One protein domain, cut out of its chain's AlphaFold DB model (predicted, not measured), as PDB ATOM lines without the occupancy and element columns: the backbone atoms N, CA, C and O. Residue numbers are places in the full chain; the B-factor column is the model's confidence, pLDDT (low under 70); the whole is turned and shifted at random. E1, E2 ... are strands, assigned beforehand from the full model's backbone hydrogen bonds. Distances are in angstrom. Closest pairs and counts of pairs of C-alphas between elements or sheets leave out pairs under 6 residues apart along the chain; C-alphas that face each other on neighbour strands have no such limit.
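Overview. This is residues 28 to 141 of the 146 residues of an uncharacterized protein of Diploscapter pachys (UniProt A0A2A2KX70). With little regular structure, the domain has a strongly twisted wall of three antiparallel strands, E1 - E2 - E5; residues 77 to 91 and 106 to 126 loop over one face, and the small antiparallel hairpin of E3 and E4 is at one end. The printed part has 114 residues, no named helix and five strands, E1 to E5 along the chain, with 36 residues: all strand. It is compact, with a radius of gyration of the C-alphas of 15.1 A and spans of 46 by 32 by 28 A.

Arrangement. E1, residues 45 to 52, and E2, residues 68 to 76, form a hairpin at 165 degrees; N 47 and O 73 are 2.8 A apart. E2 bends by 52 degrees at residue 73. E3, residues 92 to 96, and E4, residues 101 to 105, form a hairpin at 139 degrees, with N 94 and O 103 2.8 A apart; both are apart from E1 and E2. E5, residues 127 to 135, is antiparallel to E2 at 158 degrees, with N 131 and O 72 2.9 A apart.

Along the chain. E1 begins at C-alpha 45 (57.093, -31.137, -5.851) and is 20.9 A long; E2 is 23.8 A, E3 12.9 A, E4 12.4 A. E5, 23.8 A, ends at C-alpha 135 (37.932, -22.742, -5.111).

Size, cuts and confidence. The farthest C-alphas, Asn 78 and Lys 98, are 46.1 A apart. The printed part has no cut; the links E1 to E2, E2 to E3 and E4 to E5 are long. Residues 139 to 141 are under pLDDT 70.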
ATOM      1  N   ASN A  28      40.256 -46.945  -1.046       77.94
ATOM      2  CA  ASN A  28      41.271 -46.432  -0.121       77.94
ATOM      3  C   ASN A  28      40.748 -45.702   1.137       77.94
ATOM      4  O   ASN A  28      41.519 -44.976   1.754       77.94
ATOM      5  N   GLY A  29      39.488 -45.895   1.551       81.56
ATOM      6  CA  GLY A  29      38.939 -45.206   2.731       81.56
ATOM      7  C   GLY A  29      38.625 -43.723   2.498       81.56
ATOM      8  O   GLY A  29      38.591 -42.933   3.442       81.56
ATOM      9  N   THR A  30      38.388 -43.356   1.234       84.50
ATOM     10  CA  THR A  30      38.000 -42.006   0.781       84.50
ATOM     11  C   THR A  30      36.620 -41.546   1.257       84.50
ATOM     12  O   THR A  30      36.168 -40.500   0.808       84.50
ATOM     13  N   ASP A  31      35.971 -42.285   2.157       84.00
ATOM     14  CA  ASP A  31      34.818 -41.873   2.965       84.00
ATOM     15  C   ASP A  31      35.195 -41.211   4.294       84.00
ATOM     16  O   ASP A  31      34.352 -40.580   4.930       84.00
ATOM     17  N   LYS A  32      36.440 -41.386   4.753       87.62
ATOM     18  CA  LYS A  32      36.872 -40.986   6.104       87.62
ATOM     19  C   LYS A  32      37.874 -39.849   6.118       87.62
ATOM     20  O   LYS A  32      37.978 -39.158   7.129       87.62
ATOM     21  N   ALA A  33      38.641 -39.693   5.046       88.12
ATOM     22  CA  ALA A  33      39.683 -38.687   4.972       88.12
ATOM     23  C   ALA A  33      39.964 -38.254   3.534       88.12
ATOM     24  O   ALA A  33      39.700 -38.967   2.563       88.12
ATOM     25  N   LEU A  34      40.564 -37.070   3.413       88.38
ATOM     26  CA  LEU A  34      41.167 -36.619   2.172       88.38
ATOM     27  C   LEU A  34      42.407 -37.463   1.869       88.38
ATOM     28  O   LEU A  34      43.318 -37.579   2.688       88.38
ATOM     29  N   HIS A  35      42.468 -37.975   0.648       89.44
ATOM     30  CA  HIS A  35      43.659 -38.598   0.094       89.44
ATOM     31  C   HIS A  35      44.105 -37.793  -1.121       89.44
ATOM     32  O   HIS A  35      43.289 -37.449  -1.973       89.44
ATOM     33  N   TRP A  36      45.400 -37.508  -1.211       90.44
ATOM     34  CA  TRP A  36      45.983 -36.796  -2.340       90.44
ATOM     35  C   TRP A  36      47.270 -37.481  -2.792       90.44
ATOM     36  O   TRP A  36      47.938 -38.173  -2.023       90.44
ATOM     37  N   TRP A  37      47.598 -37.305  -4.067       89.69
ATOM     38  CA  TRP A  37      48.831 -37.789  -4.667       89.69
ATOM     39  C   TRP A  37      49.231 -36.856  -5.803       89.69
ATOM     40  O   TRP A  37      48.384 -36.318  -6.517       89.69
ATOM     41  N   GLN A  38      50.533 -36.676  -5.995       88.19
ATOM     42  CA  GLN A  38      51.037 -35.963  -7.158       88.19
ATOM     43  C   GLN A  38      50.898 -36.846  -8.404       88.19
ATOM     44  O   GLN A  38      51.351 -37.993  -8.434       88.19
ATOM     45  N   CYS A  39      50.266 -36.315  -9.450       83.94
ATOM     46  CA  CYS A  39      50.094 -37.027 -10.710       83.94
ATOM     47  C   CYS A  39      51.396 -37.015 -11.526       83.94
ATOM     48  O   CYS A  39      51.658 -36.078 -12.272       83.94
ATOM     49  N   GLY A  40      52.188 -38.082 -11.416       87.19
ATOM     50  CA  GLY A  40      53.361 -38.309 -12.261       87.19
ATOM     51  C   GLY A  40      54.535 -37.341 -12.025       87.19
ATOM     52  O   GLY A  40      54.536 -36.557 -11.071       87.19
ATOM     53  N   PRO A  41      55.578 -37.420 -12.874       84.44
ATOM     54  CA  PRO A  41      56.750 -36.559 -12.764       84.44
ATOM     55  C   PRO A  41      56.382 -35.101 -13.064       84.44
ATOM     56  O   PRO A  41      55.845 -34.800 -14.127       84.44
ATOM     57  N   SER A  42      56.706 -34.197 -12.141       84.31
ATOM     58  CA  SER A  42      56.519 -32.749 -12.286       84.31
ATOM     59  C   SER A  42      57.775 -32.031 -11.783       84.31
ATOM     60  O   SER A  42      58.406 -32.524 -10.845       84.31
ATOM     61  N   PRO A  43      58.161 -30.889 -12.389       84.88
ATOM     62  CA  PRO A  43      59.267 -30.072 -11.893       84.88
ATOM     63  C   PRO A  43      58.968 -29.470 -10.515       84.88
ATOM     64  O   PRO A  43      59.894 -29.246  -9.747       84.88
ATOM     65  N   ILE A  44      57.689 -29.244 -10.200       88.06
ATOM     66  CA  ILE A  44      57.220 -28.801  -8.885       88.06
ATOM     67  C   ILE A  44      56.887 -30.038  -8.054       88.06
ATOM     68  O   ILE A  44      56.157 -30.920  -8.526       88.06
ATOM     69  N   THR A  45      57.398 -30.081  -6.825       91.50
ATOM     70  CA  THR A  45      57.093 -31.137  -5.851       91.50
ATOM     71  C   THR A  45      56.029 -30.654  -4.875       91.50
ATOM     72  O   THR A  45      56.158 -29.567  -4.325       91.50
ATOM     73  N   VAL A  46      54.997 -31.462  -4.637       93.00
ATOM     74  CA  VAL A  46      53.965 -31.202  -3.625       93.00
ATOM     75  C   VAL A  46      54.224 -32.084  -2.406       93.00
ATOM     76  O   VAL A  46      54.268 -33.309  -2.515       93.00
ATOM     77  N   TYR A  47      54.388 -31.465  -1.240       94.44
ATOM     78  CA  TYR A  47      54.646 -32.143   0.032       94.44
ATOM     79  C   TYR A  47      53.389 -32.363   0.864       94.44
ATOM     80  O   TYR A  47      53.323 -33.342   1.608       94.44
ATOM     81  N   ASN A  48      52.419 -31.452   0.782       94.81
ATOM     82  CA  ASN A  48      51.173 -31.560   1.527       94.81
ATOM     83  C   ASN A  48      50.040 -30.804   0.838       94.81
ATOM     84  O   ASN A  48      50.285 -29.794   0.182       94.81
ATOM     85  N   ILE A  49      48.811 -31.278   1.037       93.62
ATOM     86  CA  ILE A  49      47.581 -30.604   0.637       93.62
ATOM     87  C   ILE A  49      46.620 -30.611   1.823       93.62
ATOM     88  O   ILE A  49      46.344 -31.661   2.402       93.62
ATOM     89  N   SER A  50      46.077 -29.439   2.133       93.56
ATOM     90  CA  SER A  50      45.045 -29.249   3.148       93.56
ATOM     91  C   SER A  50      43.850 -28.540   2.528       93.56
ATOM     92  O   SER A  50      44.016 -27.547   1.819       93.56
ATOM     93  N   ILE A  51      42.649 -29.030   2.820       92.56
ATOM     94  CA  ILE A  51      41.396 -28.375   2.442       92.56
ATOM     95  C   ILE A  51      40.762 -27.813   3.706       92.56
ATOM     96  O   ILE A  51      40.596 -28.536   4.692       92.56
ATOM     97  N   LEU A  52      40.464 -26.520   3.681       93.25
ATOM     98  CA  LEU A  52      39.870 -25.799   4.795       93.25
ATOM     99  C   LEU A  52      38.565 -25.133   4.355       93.25
ATOM    100  O   LEU A  52      38.447 -24.706   3.204       93.25
ATOM    101  N   ASP A  53      37.642 -24.967   5.295       91.94
ATOM    102  CA  ASP A  53      36.480 -24.103   5.114       91.94
ATOM    103  C   ASP A  53      36.917 -22.623   5.025       91.94
ATOM    104  O   ASP A  53      38.081 -22.254   5.242       91.94
ATOM    105  N   MET A  54      35.981 -21.718   4.741       91.44
ATOM    106  CA  MET A  54      36.273 -20.276   4.711       91.44
ATOM    107  C   MET A  54      36.623 -19.675   6.085       91.44
ATOM    108  O   MET A  54      37.108 -18.546   6.147       91.44
ATOM    109  N   ASN A  55      36.443 -20.422   7.179       92.81
ATOM    110  CA  ASN A  55      36.864 -20.038   8.528       92.81
ATOM    111  C   ASN A  55      38.275 -20.557   8.880       92.81
ATOM    112  O   ASN A  55      38.799 -20.215   9.940       92.81
ATOM    113  N   GLY A  56      38.902 -21.353   8.006       91.56
ATOM    114  CA  GLY A  56      40.223 -21.947   8.210       91.56
ATOM    115  C   GLY A  56      40.223 -23.268   8.989       91.56
ATOM    116  O   GLY A  56      41.294 -23.728   9.387       91.56
ATOM    117  N   ASN A  57      39.065 -23.892   9.210       93.31
ATOM    118  CA  ASN A  57      38.978 -25.213   9.832       93.31
ATOM    119  C   ASN A  57      39.155 -26.311   8.778       93.31
ATOM    120  O   ASN A  57      38.649 -26.151   7.670       93.31
ATOM    121  N   PRO A  58      39.803 -27.445   9.099       92.00
ATOM    122  CA  PRO A  58      39.854 -28.595   8.202       92.00
ATOM    123  C   PRO A  58      38.455 -29.030   7.766       92.00
ATOM    124  O   PRO A  58      37.599 -29.290   8.612       92.00
ATOM    125  N   GLU A  59      38.239 -29.126   6.456       88.38
ATOM    126  CA  GLU A  59      36.942 -29.486   5.891       88.38
ATOM    127  C   GLU A  59      36.992 -30.878   5.266       88.38
ATOM    128  O   GLU A  59      37.682 -31.127   4.274       88.38
ATOM    129  N   TYR A  60      36.247 -31.797   5.877       87.69
ATOM    130  CA  TYR A  60      35.971 -33.107   5.316       87.69
ATOM    131  C   TYR A  60      34.681 -33.692   5.932       87.69
ATOM    132  O   TYR A  60      34.549 -33.667   7.160       87.69
ATOM    133  N   PRO A  61      33.750 -34.258   5.139       86.81
ATOM    134  CA  PRO A  61      33.753 -34.323   3.673       86.81
ATOM    135  C   PRO A  61      33.705 -32.927   3.033       86.81
ATOM    136  O   PRO A  61      33.260 -31.970   3.655       86.81
ATOM    137  N   ILE A  62      34.213 -32.812   1.804       84.88
ATOM    138  CA  ILE A  62      34.301 -31.529   1.092       84.88
ATOM    139  C   ILE A  62      32.942 -31.212   0.469       84.88
ATOM    140  O   ILE A  62      32.470 -31.957  -0.397       84.88
ATOM    141  N   TYR A  63      32.330 -30.096   0.859       83.19
ATOM    142  CA  TYR A  63      31.057 -29.666   0.294       83.19
ATOM    143  C   TYR A  63      31.280 -28.701  -0.872       83.19
ATOM    144  O   TYR A  63      31.474 -27.504  -0.690       83.19
ATOM    145  N   LEU A  64      31.148 -29.196  -2.107       79.75
ATOM    146  CA  LEU A  64      31.285 -28.384  -3.332       79.75
ATOM    147  C   LEU A  64      30.151 -27.350  -3.531       79.75
ATOM    148  O   LEU A  64      30.044 -26.723  -4.580       79.75
ATOM    149  N   THR A  65      29.257 -27.201  -2.553       82.12
ATOM    150  CA  THR A  65      28.199 -26.180  -2.507       82.12
ATOM    151  C   THR A  65      28.631 -24.873  -1.873       82.12
ATOM    152  O   THR A  65      27.870 -23.911  -1.911       82.12
ATOM    153  N   ALA A  66      29.824 -24.834  -1.290       84.00
ATOM    154  CA  ALA A  66      30.395 -23.642  -0.698       84.00
ATOM    155  C   ALA A  66      31.827 -23.430  -1.215       84.00
ATOM    156  O   ALA A  66      32.466 -24.383  -1.675       84.00
ATOM    157  N   PRO A  67      32.343 -22.192  -1.140       88.50
ATOM    158  CA  PRO A  67      33.751 -21.932  -1.384       88.50
ATOM    159  C   PRO A  67      34.620 -22.667  -0.360       88.50
ATOM    160  O   PRO A  67      34.314 -22.662   0.833       88.50
ATOM    161  N   ILE A  68      35.732 -23.230  -0.826       90.00
ATOM    162  CA  ILE A  68      36.736 -23.908   0.001       90.00
ATOM    163  C   ILE A  68      38.113 -23.287  -0.220       90.00
ATOM    164  O   ILE A  68      38.406 -22.730  -1.280       90.00
ATOM    165  N   GLN A  69      38.997 -23.426   0.763       92.25
ATOM    166  CA  GLN A  69      40.397 -23.033   0.650       92.25
ATOM    167  C   GLN A  69      41.269 -24.268   0.432       92.25
ATOM    168  O   GLN A  69      41.410 -25.107   1.322       92.25
ATOM    169  N   ALA A  70      41.911 -24.348  -0.728       91.88
ATOM    170  CA  ALA A  70      42.915 -25.362  -1.011       91.88
ATOM    171  C   ALA A  70      44.309 -24.805  -0.724       91.88
ATOM    172  O   ALA A  70      44.740 -23.835  -1.347       91.88
ATOM    173  N   TRP A  71      45.016 -25.426   0.213       94.00
ATOM    174  CA  TRP A  71      46.387 -25.096   0.585       94.00
ATOM    175  C   TRP A  71      47.323 -26.210   0.139       94.00
ATOM    176  O   TRP A  71      47.034 -27.381   0.373       94.00
ATOM    177  N   ALA A  72      48.454 -25.851  -0.460       93.25
ATOM    178  CA  ALA A  72      49.481 -26.799  -0.864       93.25
ATOM    179  C   ALA A  72      50.872 -26.328  -0.422       93.25
ATOM    180  O   ALA A  72      51.251 -25.181  -0.659       93.25
ATOM    181  N   ASP A  73      51.628 -27.225   0.205       94.88
ATOM    182  CA  ASP A  73      53.061 -27.063   0.459       94.88
ATOM    183  C   ASP A  73      53.799 -27.557  -0.780       94.88
ATOM    184  O   ASP A  73      53.781 -28.755  -1.079       94.88
ATOM    185  N   ILE A  74      54.385 -26.630  -1.527       93.06
ATOM    186  CA  ILE A  74      55.058 -26.907  -2.791       93.06
ATOM    187  C   ILE A  74      56.522 -26.506  -2.718       93.06
ATOM    188  O   ILE A  74      56.884 -25.617  -1.954       93.06
ATOM    189  N   ASP A  75      57.350 -27.108  -3.562       92.56
ATOM    190  CA  ASP A  75      58.712 -26.660  -3.841       92.56
ATOM    191  C   ASP A  75      58.924 -26.589  -5.351       92.56
ATOM    192  O   ASP A  75      58.881 -27.605  -6.055       92.56
ATOM    193  N   ASP A  76      59.075 -25.357  -5.840       88.69
ATOM    194  CA  ASP A  76      59.426 -25.054  -7.224       88.69
ATOM    195  C   ASP A  76      60.933 -24.778  -7.301       88.69
ATOM    196  O   ASP A  76      61.400 -23.762  -6.784       88.69
ATOM    197  N   PRO A  77      61.729 -25.638  -7.948       80.62
ATOM    198  CA  PRO A  77      63.173 -25.527  -7.879       80.62
ATOM    199  C   PRO A  77      63.743 -24.323  -8.636       80.62
ATOM    200  O   PRO A  77      64.872 -23.951  -8.334       80.62
ATOM    201  N   ASN A  78      63.055 -23.732  -9.629       73.00
ATOM    202  CA  ASN A  78      63.731 -22.786 -10.536       73.00
ATOM    203  C   ASN A  78      62.861 -21.719 -11.221       73.00
ATOM    204  O   ASN A  78      63.435 -20.799 -11.809       73.00
ATOM    205  N   ILE A  79      61.527 -21.811 -11.227       75.62
ATOM    206  CA  ILE A  79      60.706 -20.968 -12.111       75.62
ATOM    207  C   ILE A  79      59.868 -19.974 -11.304       75.62
ATOM    208  O   ILE A  79      59.193 -20.326 -10.346       75.62
ATOM    209  N   ILE A  80      59.893 -18.702 -11.718       81.19
ATOM    210  CA  ILE A  80      58.893 -17.727 -11.273       81.19
ATOM    211  C   ILE A  80      57.675 -17.878 -12.185       81.19
ATOM    212  O   ILE A  80      57.732 -17.521 -13.366       81.19
ATOM    213  N   VAL A  81      56.562 -18.374 -11.647       81.12
ATOM    214  CA  VAL A  81      55.312 -18.484 -12.405       81.12
ATOM    215  C   VAL A  81      54.474 -17.223 -12.189       81.12
ATOM    216  O   VAL A  81      54.065 -16.897 -11.076       81.12
ATOM    217  N   THR A  82      54.221 -16.494 -13.273       83.38
ATOM    218  CA  THR A  82      53.465 -15.229 -13.299       83.38
ATOM    219  C   THR A  82      52.175 -15.364 -14.104       83.38
ATOM    220  O   THR A  82      52.020 -16.280 -14.912       83.38
ATOM    221  N   ASN A  83      51.245 -14.425 -13.918       82.69
ATOM    222  CA  ASN A  83      50.079 -14.272 -14.793       82.69
ATOM    223  C   ASN A  83      50.560 -13.949 -16.229       82.69
ATOM    224  O   ASN A  83      51.443 -13.097 -16.365       82.69
ATOM    225  N   PRO A  84      50.039 -14.591 -17.297       79.12
ATOM    226  CA  PRO A  84      48.940 -15.574 -17.358       79.12
ATOM    227  C   PRO A  84      49.406 -17.035 -17.487       79.12
ATOM    228  O   PRO A  84      48.645 -17.893 -17.947       79.12
ATOM    229  N   ASN A  85      50.668 -17.310 -17.152       83.19
ATOM    230  CA  ASN A  85      51.340 -18.581 -17.424       83.19
ATOM    231  C   ASN A  85      50.954 -19.692 -16.437       83.19
ATOM    232  O   ASN A  85      51.137 -20.867 -16.748       83.19
ATOM    233  N   LEU A  86      50.376 -19.343 -15.284       84.62
ATOM    234  CA  LEU A  86      49.777 -20.322 -14.383       84.62
ATOM    235  C   LEU A  86      48.406 -20.745 -14.921       84.62
ATOM    236  O   LEU A  86      47.439 -19.986 -14.841       84.62
ATOM    237  N   LYS A  87      48.313 -21.960 -15.464       87.06
ATOM    238  CA  LYS A  87      47.048 -22.546 -15.927       87.06
ATOM    239  C   LYS A  87      46.572 -23.635 -14.977       87.06
ATOM    240  O   LYS A  87      47.333 -24.538 -14.645       87.06
ATOM    241  N   ALA A  88      45.305 -23.563 -14.591       84.19
ATOM    242  CA  ALA A  88      44.642 -24.561 -13.768       84.19
ATOM    243  C   ALA A  88      43.615 -25.345 -14.597       84.19
ATOM    244  O   ALA A  88      42.883 -24.794 -15.422       84.19
ATOM    245  N   ASN A  89      43.582 -26.654 -14.369       86.25
ATOM    246  CA  ASN A  89      42.580 -27.559 -14.914       86.25
ATOM    247  C   ASN A  89      42.050 -28.407 -13.762       86.25
ATOM    248  O   ASN A  89      42.841 -29.048 -13.071       86.25
ATOM    249  N   VAL A  90      40.734 -28.431 -13.577       84.38
ATOM    250  CA  VAL A  90      40.087 -29.224 -12.530       84.38
ATOM    251  C   VAL A  90      39.161 -30.241 -13.185       84.38
ATOM    252  O   VAL A  90      38.263 -29.898 -13.953       84.38
ATOM    253  N   ASN A  91      39.398 -31.516 -12.878       85.75
ATOM    254  CA  ASN A  91      38.521 -32.616 -13.253       85.75
ATOM    255  C   ASN A  91      37.861 -33.147 -11.983       85.75
ATOM    256  O   ASN A  91      38.547 -33.391 -10.993       85.75
ATOM    257  N   ILE A  92      36.544 -33.329 -12.026       84.75
ATOM    258  CA  ILE A  92      35.766 -33.850 -10.905       84.75
ATOM    259  C   ILE A  92      35.295 -35.254 -11.273       84.75
ATOM    260  O   ILE A  92      34.798 -35.492 -12.380       84.75
ATOM    261  N   TRP A  93      35.446 -36.179 -10.332       85.12
ATOM    262  CA  TRP A  93      34.918 -37.532 -10.426       85.12
ATOM    263  C   TRP A  93      33.988 -37.792  -9.247       85.12
ATOM    264  O   TRP A  93      34.232 -37.326  -8.138       85.12
ATOM    265  N   SER A  94      32.921 -38.537  -9.503       84.50
ATOM    266  CA  SER A  94      31.980 -39.011  -8.498       84.50
ATOM    267  C   SER A  94      32.039 -40.532  -8.464       84.50
ATOM    268  O   SER A  94      32.184 -41.181  -9.504       84.50
ATOM    269  N   TRP A  95      31.988 -41.094  -7.263       84.12
ATOM    270  CA  TRP A  95      31.938 -42.533  -7.081       84.12
ATOM    271  C   TRP A  95      30.515 -43.027  -7.348       84.12
ATOM    272  O   TRP A  95      29.554 -42.504  -6.789       84.12
ATOM    273  N   ASN A  96      30.380 -44.009  -8.236       82.31
ATOM    274  CA  ASN A  96      29.111 -44.655  -8.534       82.31
ATOM    275  C   ASN A  96      29.013 -45.955  -7.732       82.31
ATOM    276  O   ASN A  96      29.683 -46.926  -8.068       82.31
ATOM    277  N   ASP A  97      28.148 -45.988  -6.719       78.44
ATOM    278  CA  ASP A  97      27.958 -47.164  -5.860       78.44
ATOM    279  C   ASP A  97      27.343 -48.370  -6.587       78.44
ATOM    280  O   ASP A  97      27.500 -49.499  -6.133       78.44
ATOM    281  N   LYS A  98      26.661 -48.161  -7.723       78.50
ATOM    282  CA  LYS A  98      26.020 -49.249  -8.487       78.50
ATOM    283  C   LYS A  98      27.018 -50.052  -9.314       78.50
ATOM    284  O   LYS A  98      26.886 -51.264  -9.429       78.50
ATOM    285  N   ASP A  99      27.987 -49.352  -9.899       80.06
ATOM    286  CA  ASP A  99      28.989 -49.928 -10.806       80.06
ATOM    287  C   ASP A  99      30.405 -49.881 -10.212       80.06
ATOM    288  O   ASP A  99      31.378 -50.230 -10.881       80.06
ATOM    289  N   CYS A 100      30.526 -49.401  -8.972       81.62
ATOM    290  CA  CYS A 100      31.729 -49.378  -8.139       81.62
ATOM    291  C   CYS A 100      32.935 -48.808  -8.871       81.62
ATOM    292  O   CYS A 100      34.019 -49.393  -8.937       81.62
ATOM    293  N   SER A 101      32.691 -47.666  -9.499       85.62
ATOM    294  CA  SER A 101      33.628 -47.032 -10.404       85.62
ATOM    295  C   SER A 101      33.526 -45.519 -10.316       85.62
ATOM    296  O   SER A 101      32.500 -44.947  -9.948       85.62
ATOM    297  N   TRP A 102      34.626 -44.858 -10.663       83.94
ATOM    298  CA  TRP A 102      34.668 -43.410 -10.777       83.94
ATOM    299  C   TRP A 102      34.056 -42.974 -12.107       83.94
ATOM    300  O   TRP A 102      34.551 -43.334 -13.176       83.94
ATOM    301  N   ALA A 103      33.012 -42.155 -12.039       87.75
ATOM    302  CA  ALA A 103      32.412 -41.493 -13.187       87.75
ATOM    303  C   ALA A 103      32.860 -40.028 -13.233       87.75
ATOM    304  O   ALA A 103      32.888 -39.339 -12.215       87.75
ATOM    305  N   SER A 104      33.218 -39.524 -14.416       86.12
ATOM    306  CA  SER A 104      33.532 -38.100 -14.574       86.12
ATOM    307  C   SER A 104      32.269 -37.261 -14.473       86.12
ATOM    308  O   SER A 104      31.289 -37.519 -15.168       86.12
ATOM    309  N   VAL A 105      32.318 -36.235 -13.625       84.12
ATOM    310  CA  VAL A 105      31.275 -35.218 -13.542       84.12
ATOM    311  C   VAL A 105      31.508 -34.224 -14.685       84.12
ATOM    312  O   VAL A 105      32.585 -33.622 -14.758       84.12
ATOM    313  N   PRO A 106      30.549 -34.053 -15.612       80.56
ATOM    314  CA  PRO A 106      30.722 -33.170 -16.754       80.56
ATOM    315  C   PRO A 106      30.725 -31.709 -16.297       80.56
ATOM    316  O   PRO A 106      29.704 -31.157 -15.906       80.56
ATOM    317  N   THR A 107      31.882 -31.060 -16.401       78.56
ATOM    318  CA  THR A 107      32.058 -29.633 -16.073       78.56
ATOM    319  C   THR A 107      31.878 -28.728 -17.295       78.56
ATOM    320  O   THR A 107      32.136 -27.531 -17.226       78.56
ATOM    321  N   PHE A 108      31.506 -29.304 -18.449       80.31
ATOM    322  CA  PHE A 108      31.302 -28.625 -19.740       80.31
ATOM    323  C   PHE A 108      32.443 -27.681 -20.165       80.31
ATOM    324  O   PHE A 108      32.240 -26.733 -20.916       80.31
ATOM    325  N   GLY A 109      33.669 -27.958 -19.707       77.62
ATOM    326  CA  GLY A 109      34.851 -27.153 -20.019       77.62
ATOM    327  C   GLY A 109      35.029 -25.909 -19.149       77.62
ATOM    328  O   GLY A 109      36.062 -25.261 -19.273       77.62
ATOM    329  N   LEU A 110      34.100 -25.624 -18.232       81.31
ATOM    330  CA  LEU A 110      34.160 -24.469 -17.333       81.31
ATOM    331  C   LEU A 110      35.376 -24.511 -16.399       81.31
ATOM    332  O   LEU A 110      35.879 -23.476 -15.992       81.31
ATOM    333  N   LEU A 111      35.889 -25.711 -16.116       83.69
ATOM    334  CA  LEU A 111      37.047 -25.939 -15.254       83.69
ATOM    335  C   LEU A 111      38.361 -26.191 -16.016       83.69
ATOM    336  O   LEU A 111      39.294 -26.787 -15.472       83.69
ATOM    337  N   LYS A 112      38.441 -25.791 -17.291       86.19
ATOM    338  CA  LYS A 112      39.634 -25.980 -18.133       86.19
ATOM    339  C   LYS A 112      40.292 -24.653 -18.492       86.19
ATOM    340  O   LYS A 112      39.614 -23.669 -18.755       86.19
ATOM    341  N   ASN A 113      41.623 -24.665 -18.589       86.25
ATOM    342  CA  ASN A 113      42.456 -23.513 -18.958       86.25
ATOM    343  C   ASN A 113      42.213 -22.255 -18.107       86.25
ATOM    344  O   ASN A 113      42.437 -21.135 -18.577       86.25
ATOM    345  N   LEU A 114      41.794 -22.445 -16.855       85.56
ATOM    346  CA  LEU A 114      41.590 -21.368 -15.900       85.56
ATOM    347  C   LEU A 114      42.915 -20.642 -15.655       85.56
ATOM    348  O   LEU A 114      43.981 -21.264 -15.629       85.56
ATOM    349  N   ASN A 115      42.870 -19.325 -15.472       87.69
ATOM    350  CA  ASN A 115      44.040 -18.579 -15.034       87.69
ATOM    351  C   ASN A 115      44.224 -18.802 -13.529       87.69
ATOM    352  O   ASN A 115      43.471 -18.275 -12.720       87.69
ATOM    353  N   GLY A 116      45.221 -19.595 -13.141       85.19
ATOM    354  CA  GLY A 116      45.434 -19.941 -11.735       85.19
ATOM    355  C   GLY A 116      45.737 -18.721 -10.864       85.19
ATOM    356  O   GLY A 116      45.379 -18.721  -9.692       85.19
ATOM    357  N   CYS A 117      46.307 -17.655 -11.436       88.31
ATOM    358  CA  CYS A 117      46.563 -16.403 -10.719       88.31
ATOM    359  C   CYS A 117      45.292 -15.632 -10.330       88.31
ATOM    360  O   CYS A 117      45.393 -14.693  -9.546       88.31
ATOM    361  N   ASP A 118      44.124 -16.007 -10.856       88.44
ATOM    362  CA  ASP A 118      42.845 -15.441 -10.412       88.44
ATOM    363  C   ASP A 118      42.383 -16.089  -9.093       88.44
ATOM    364  O   ASP A 118      41.614 -15.494  -8.344       88.44
ATOM    365  N   TYR A 119      42.900 -17.283  -8.776       85.81
ATOM    366  CA  TYR A 119      42.516 -18.072  -7.604       85.81
ATOM    367  C   TYR A 119      43.611 -18.141  -6.534       85.81
ATOM    368  O   TYR A 119      43.306 -18.445  -5.385       85.81
ATOM    369  N   THR A 120      44.874 -17.864  -6.877       87.69
ATOM    370  CA  THR A 120      46.014 -17.854  -5.944       87.69
ATOM    371  C   THR A 120      46.845 -16.577  -6.057       87.69
ATOM    372  O   THR A 120      46.763 -15.837  -7.035       87.69
ATOM    373  N   LYS A 121      47.694 -16.315  -5.058       88.00
ATOM    374  CA  LYS A 121      48.611 -15.172  -5.078       88.00
ATOM    375  C   LYS A 121      49.775 -15.442  -6.024       88.00
ATOM    376  O   LYS A 121      50.648 -16.241  -5.716       88.00
ATOM    377  N   CYS A 122      49.813 -14.715  -7.133       86.62
ATOM    378  CA  CYS A 122      50.969 -14.662  -8.024       86.62
ATOM    379  C   CYS A 122      51.860 -13.437  -7.722       86.62
ATOM    380  O   CYS A 122      51.352 -12.420  -7.241       86.62
ATOM    381  N   PRO A 123      53.164 -13.478  -8.054       88.12
ATOM    382  CA  PRO A 123      53.889 -14.609  -8.640       88.12
ATOM    383  C   PRO A 123      54.147 -15.746  -7.643       88.12
ATOM    384  O   PRO A 123      54.337 -15.496  -6.455       88.12
ATOM    385  N   ILE A 124      54.212 -16.979  -8.151       88.31
ATOM    386  CA  ILE A 124      54.780 -18.108  -7.407       88.31
ATOM    387  C   ILE A 124      56.293 -18.016  -7.557       88.31
ATOM    388  O   ILE A 124      56.803 -18.027  -8.679       88.31
ATOM    389  N   ASN A 125      56.997 -17.855  -6.442       89.56
ATOM    390  CA  ASN A 125      58.451 -17.716  -6.449       89.56
ATOM    391  C   ASN A 125      59.127 -19.095  -6.379       89.56
ATOM    392  O   ASN A 125      58.498 -20.043  -5.924       89.56
ATOM    393  N   PRO A 126      60.402 -19.230  -6.763       91.75
ATOM    394  CA  PRO A 126      61.164 -20.441  -6.498       91.75
ATOM    395  C   PRO A 126      61.324 -20.725  -4.998       91.75
ATOM    396  O   PRO A 126      61.391 -19.806  -4.176       91.75
ATOM    397  N   GLY A 127      61.468 -22.005  -4.673       93.00
ATOM    398  CA  GLY A 127      61.677 -22.547  -3.340       93.00
ATOM    399  C   GLY A 127      60.406 -23.069  -2.674       93.00
ATOM    400  O   GLY A 127      59.277 -22.879  -3.143       93.00
ATOM    401  N   ARG A 128      60.616 -23.721  -1.527       94.75
ATOM    402  CA  ARG A 128      59.541 -24.305  -0.733       94.75
ATOM    403  C   ARG A 128      58.659 -23.238  -0.096       94.75
ATOM    404  O   ARG A 128      59.145 -22.401   0.666       94.75
ATOM    405  N   GLN A 129      57.361 -23.298  -0.360       93.81
ATOM    406  CA  GLN A 129      56.383 -22.372   0.195       93.81
ATOM    407  C   GLN A 129      54.989 -22.992   0.281       93.81
ATOM    408  O   GLN A 129      54.644 -23.917  -0.452       93.81
ATOM    409  N   TRP A 130      54.158 -22.404   1.138       93.31
ATOM    410  CA  TRP A 130      52.723 -22.643   1.113       93.31
ATOM    411  C   TRP A 130      52.062 -21.718   0.102       93.31
ATOM    412  O   TRP A 130      52.184 -20.495   0.197       93.31
ATOM    413  N   ILE A 131      51.326 -22.311  -0.829       91.94
ATOM    414  CA  ILE A 131      50.411 -21.601  -1.714       91.94
ATOM    415  C   ILE A 131      48.981 -21.935  -1.312       91.94
ATOM    416  O   ILE A 131      48.698 -23.027  -0.817       91.94
ATOM    417  N   SER A 132      48.071 -20.993  -1.522       92.00
ATOM    418  CA  SER A 132      46.656 -21.223  -1.273       92.00
ATOM    419  C   SER A 132      45.795 -20.607  -2.352       92.00
ATOM    420  O   SER A 132      46.164 -19.593  -2.951       92.00
ATOM    421  N   GLY A 133      44.651 -21.225  -2.606       88.81
ATOM    422  CA  GLY A 133      43.637 -20.656  -3.468       88.81
ATOM    423  C   GLY A 133      42.233 -20.964  -2.991       88.81
ATOM    424  O   GLY A 133      41.990 -21.994  -2.362       88.81
ATOM    425  N   VAL A 134      41.323 -20.039  -3.278       88.62
ATOM    426  CA  VAL A 134      39.896 -20.239  -3.030       88.62
ATOM    427  C   VAL A 134      39.309 -20.904  -4.261       88.62
ATOM    428  O   VAL A 134      39.466 -20.402  -5.372       88.62
ATOM    429  N   ILE A 135      38.656 -22.041  -4.061       83.06
ATOM    430  CA  ILE A 135      37.932 -22.742  -5.111       83.06
ATOM    431  C   ILE A 135      36.457 -22.632  -4.768       83.06
ATOM    432  O   ILE A 135      36.021 -23.120  -3.728       83.06
ATOM    433  N   ASP A 136      35.701 -21.985  -5.641       83.94
ATOM    434  CA  ASP A 136      34.260 -21.865  -5.506       83.94
ATOM    435  C   ASP A 136      33.588 -22.598  -6.664       83.94
ATOM    436  O   ASP A 136      33.750 -22.235  -7.830       83.94
ATOM    437  N   PHE A 137      32.873 -23.673  -6.337       76.31
ATOM    438  CA  PHE A 137      32.110 -24.437  -7.317       76.31
ATOM    439  C   PHE A 137      30.648 -24.000  -7.413       76.31
ATOM    440  O   PHE A 137      29.935 -24.510  -8.278       76.31
ATOM    441  N   SER A 138      30.198 -23.058  -6.574       72.81
ATOM    442  CA  SER A 138      28.821 -22.552  -6.590       72.81
ATOM    443  C   SER A 138      28.457 -21.931  -7.941       72.81
ATOM    444  O   SER A 138      27.347 -22.126  -8.432       72.81
ATOM    445  N   GLU A 139      29.422 -21.303  -8.618       63.75
ATOM    446  CA  GLU A 139      29.255 -20.749  -9.966       63.75
ATOM    447  C   GLU A 139      28.994 -21.824 -11.037       63.75
ATOM    448  O   GLU A 139      28.396 -21.545 -12.076       63.75
ATOM    449  N   PHE A 140      29.420 -23.065 -10.783       64.25
ATOM    450  CA  PHE A 140      29.243 -24.206 -11.685       64.25
ATOM    451  C   PHE A 140      28.055 -25.087 -11.304       64.25
ATOM    452  O   PHE A 140      27.776 -26.073 -11.995       64.25
ATOM    453  N   GLN A 141      27.324 -24.729 -10.245       59.12
ATOM    454  CA  GLN A 141      26.034 -25.326  -9.937       59.12
ATOM    455  C   GLN A 141      25.003 -24.833 -10.945       59.12
ATOM    456  O   GLN A 141      24.185 -23.953 -10.690       59.12
TER     457      GLN A 141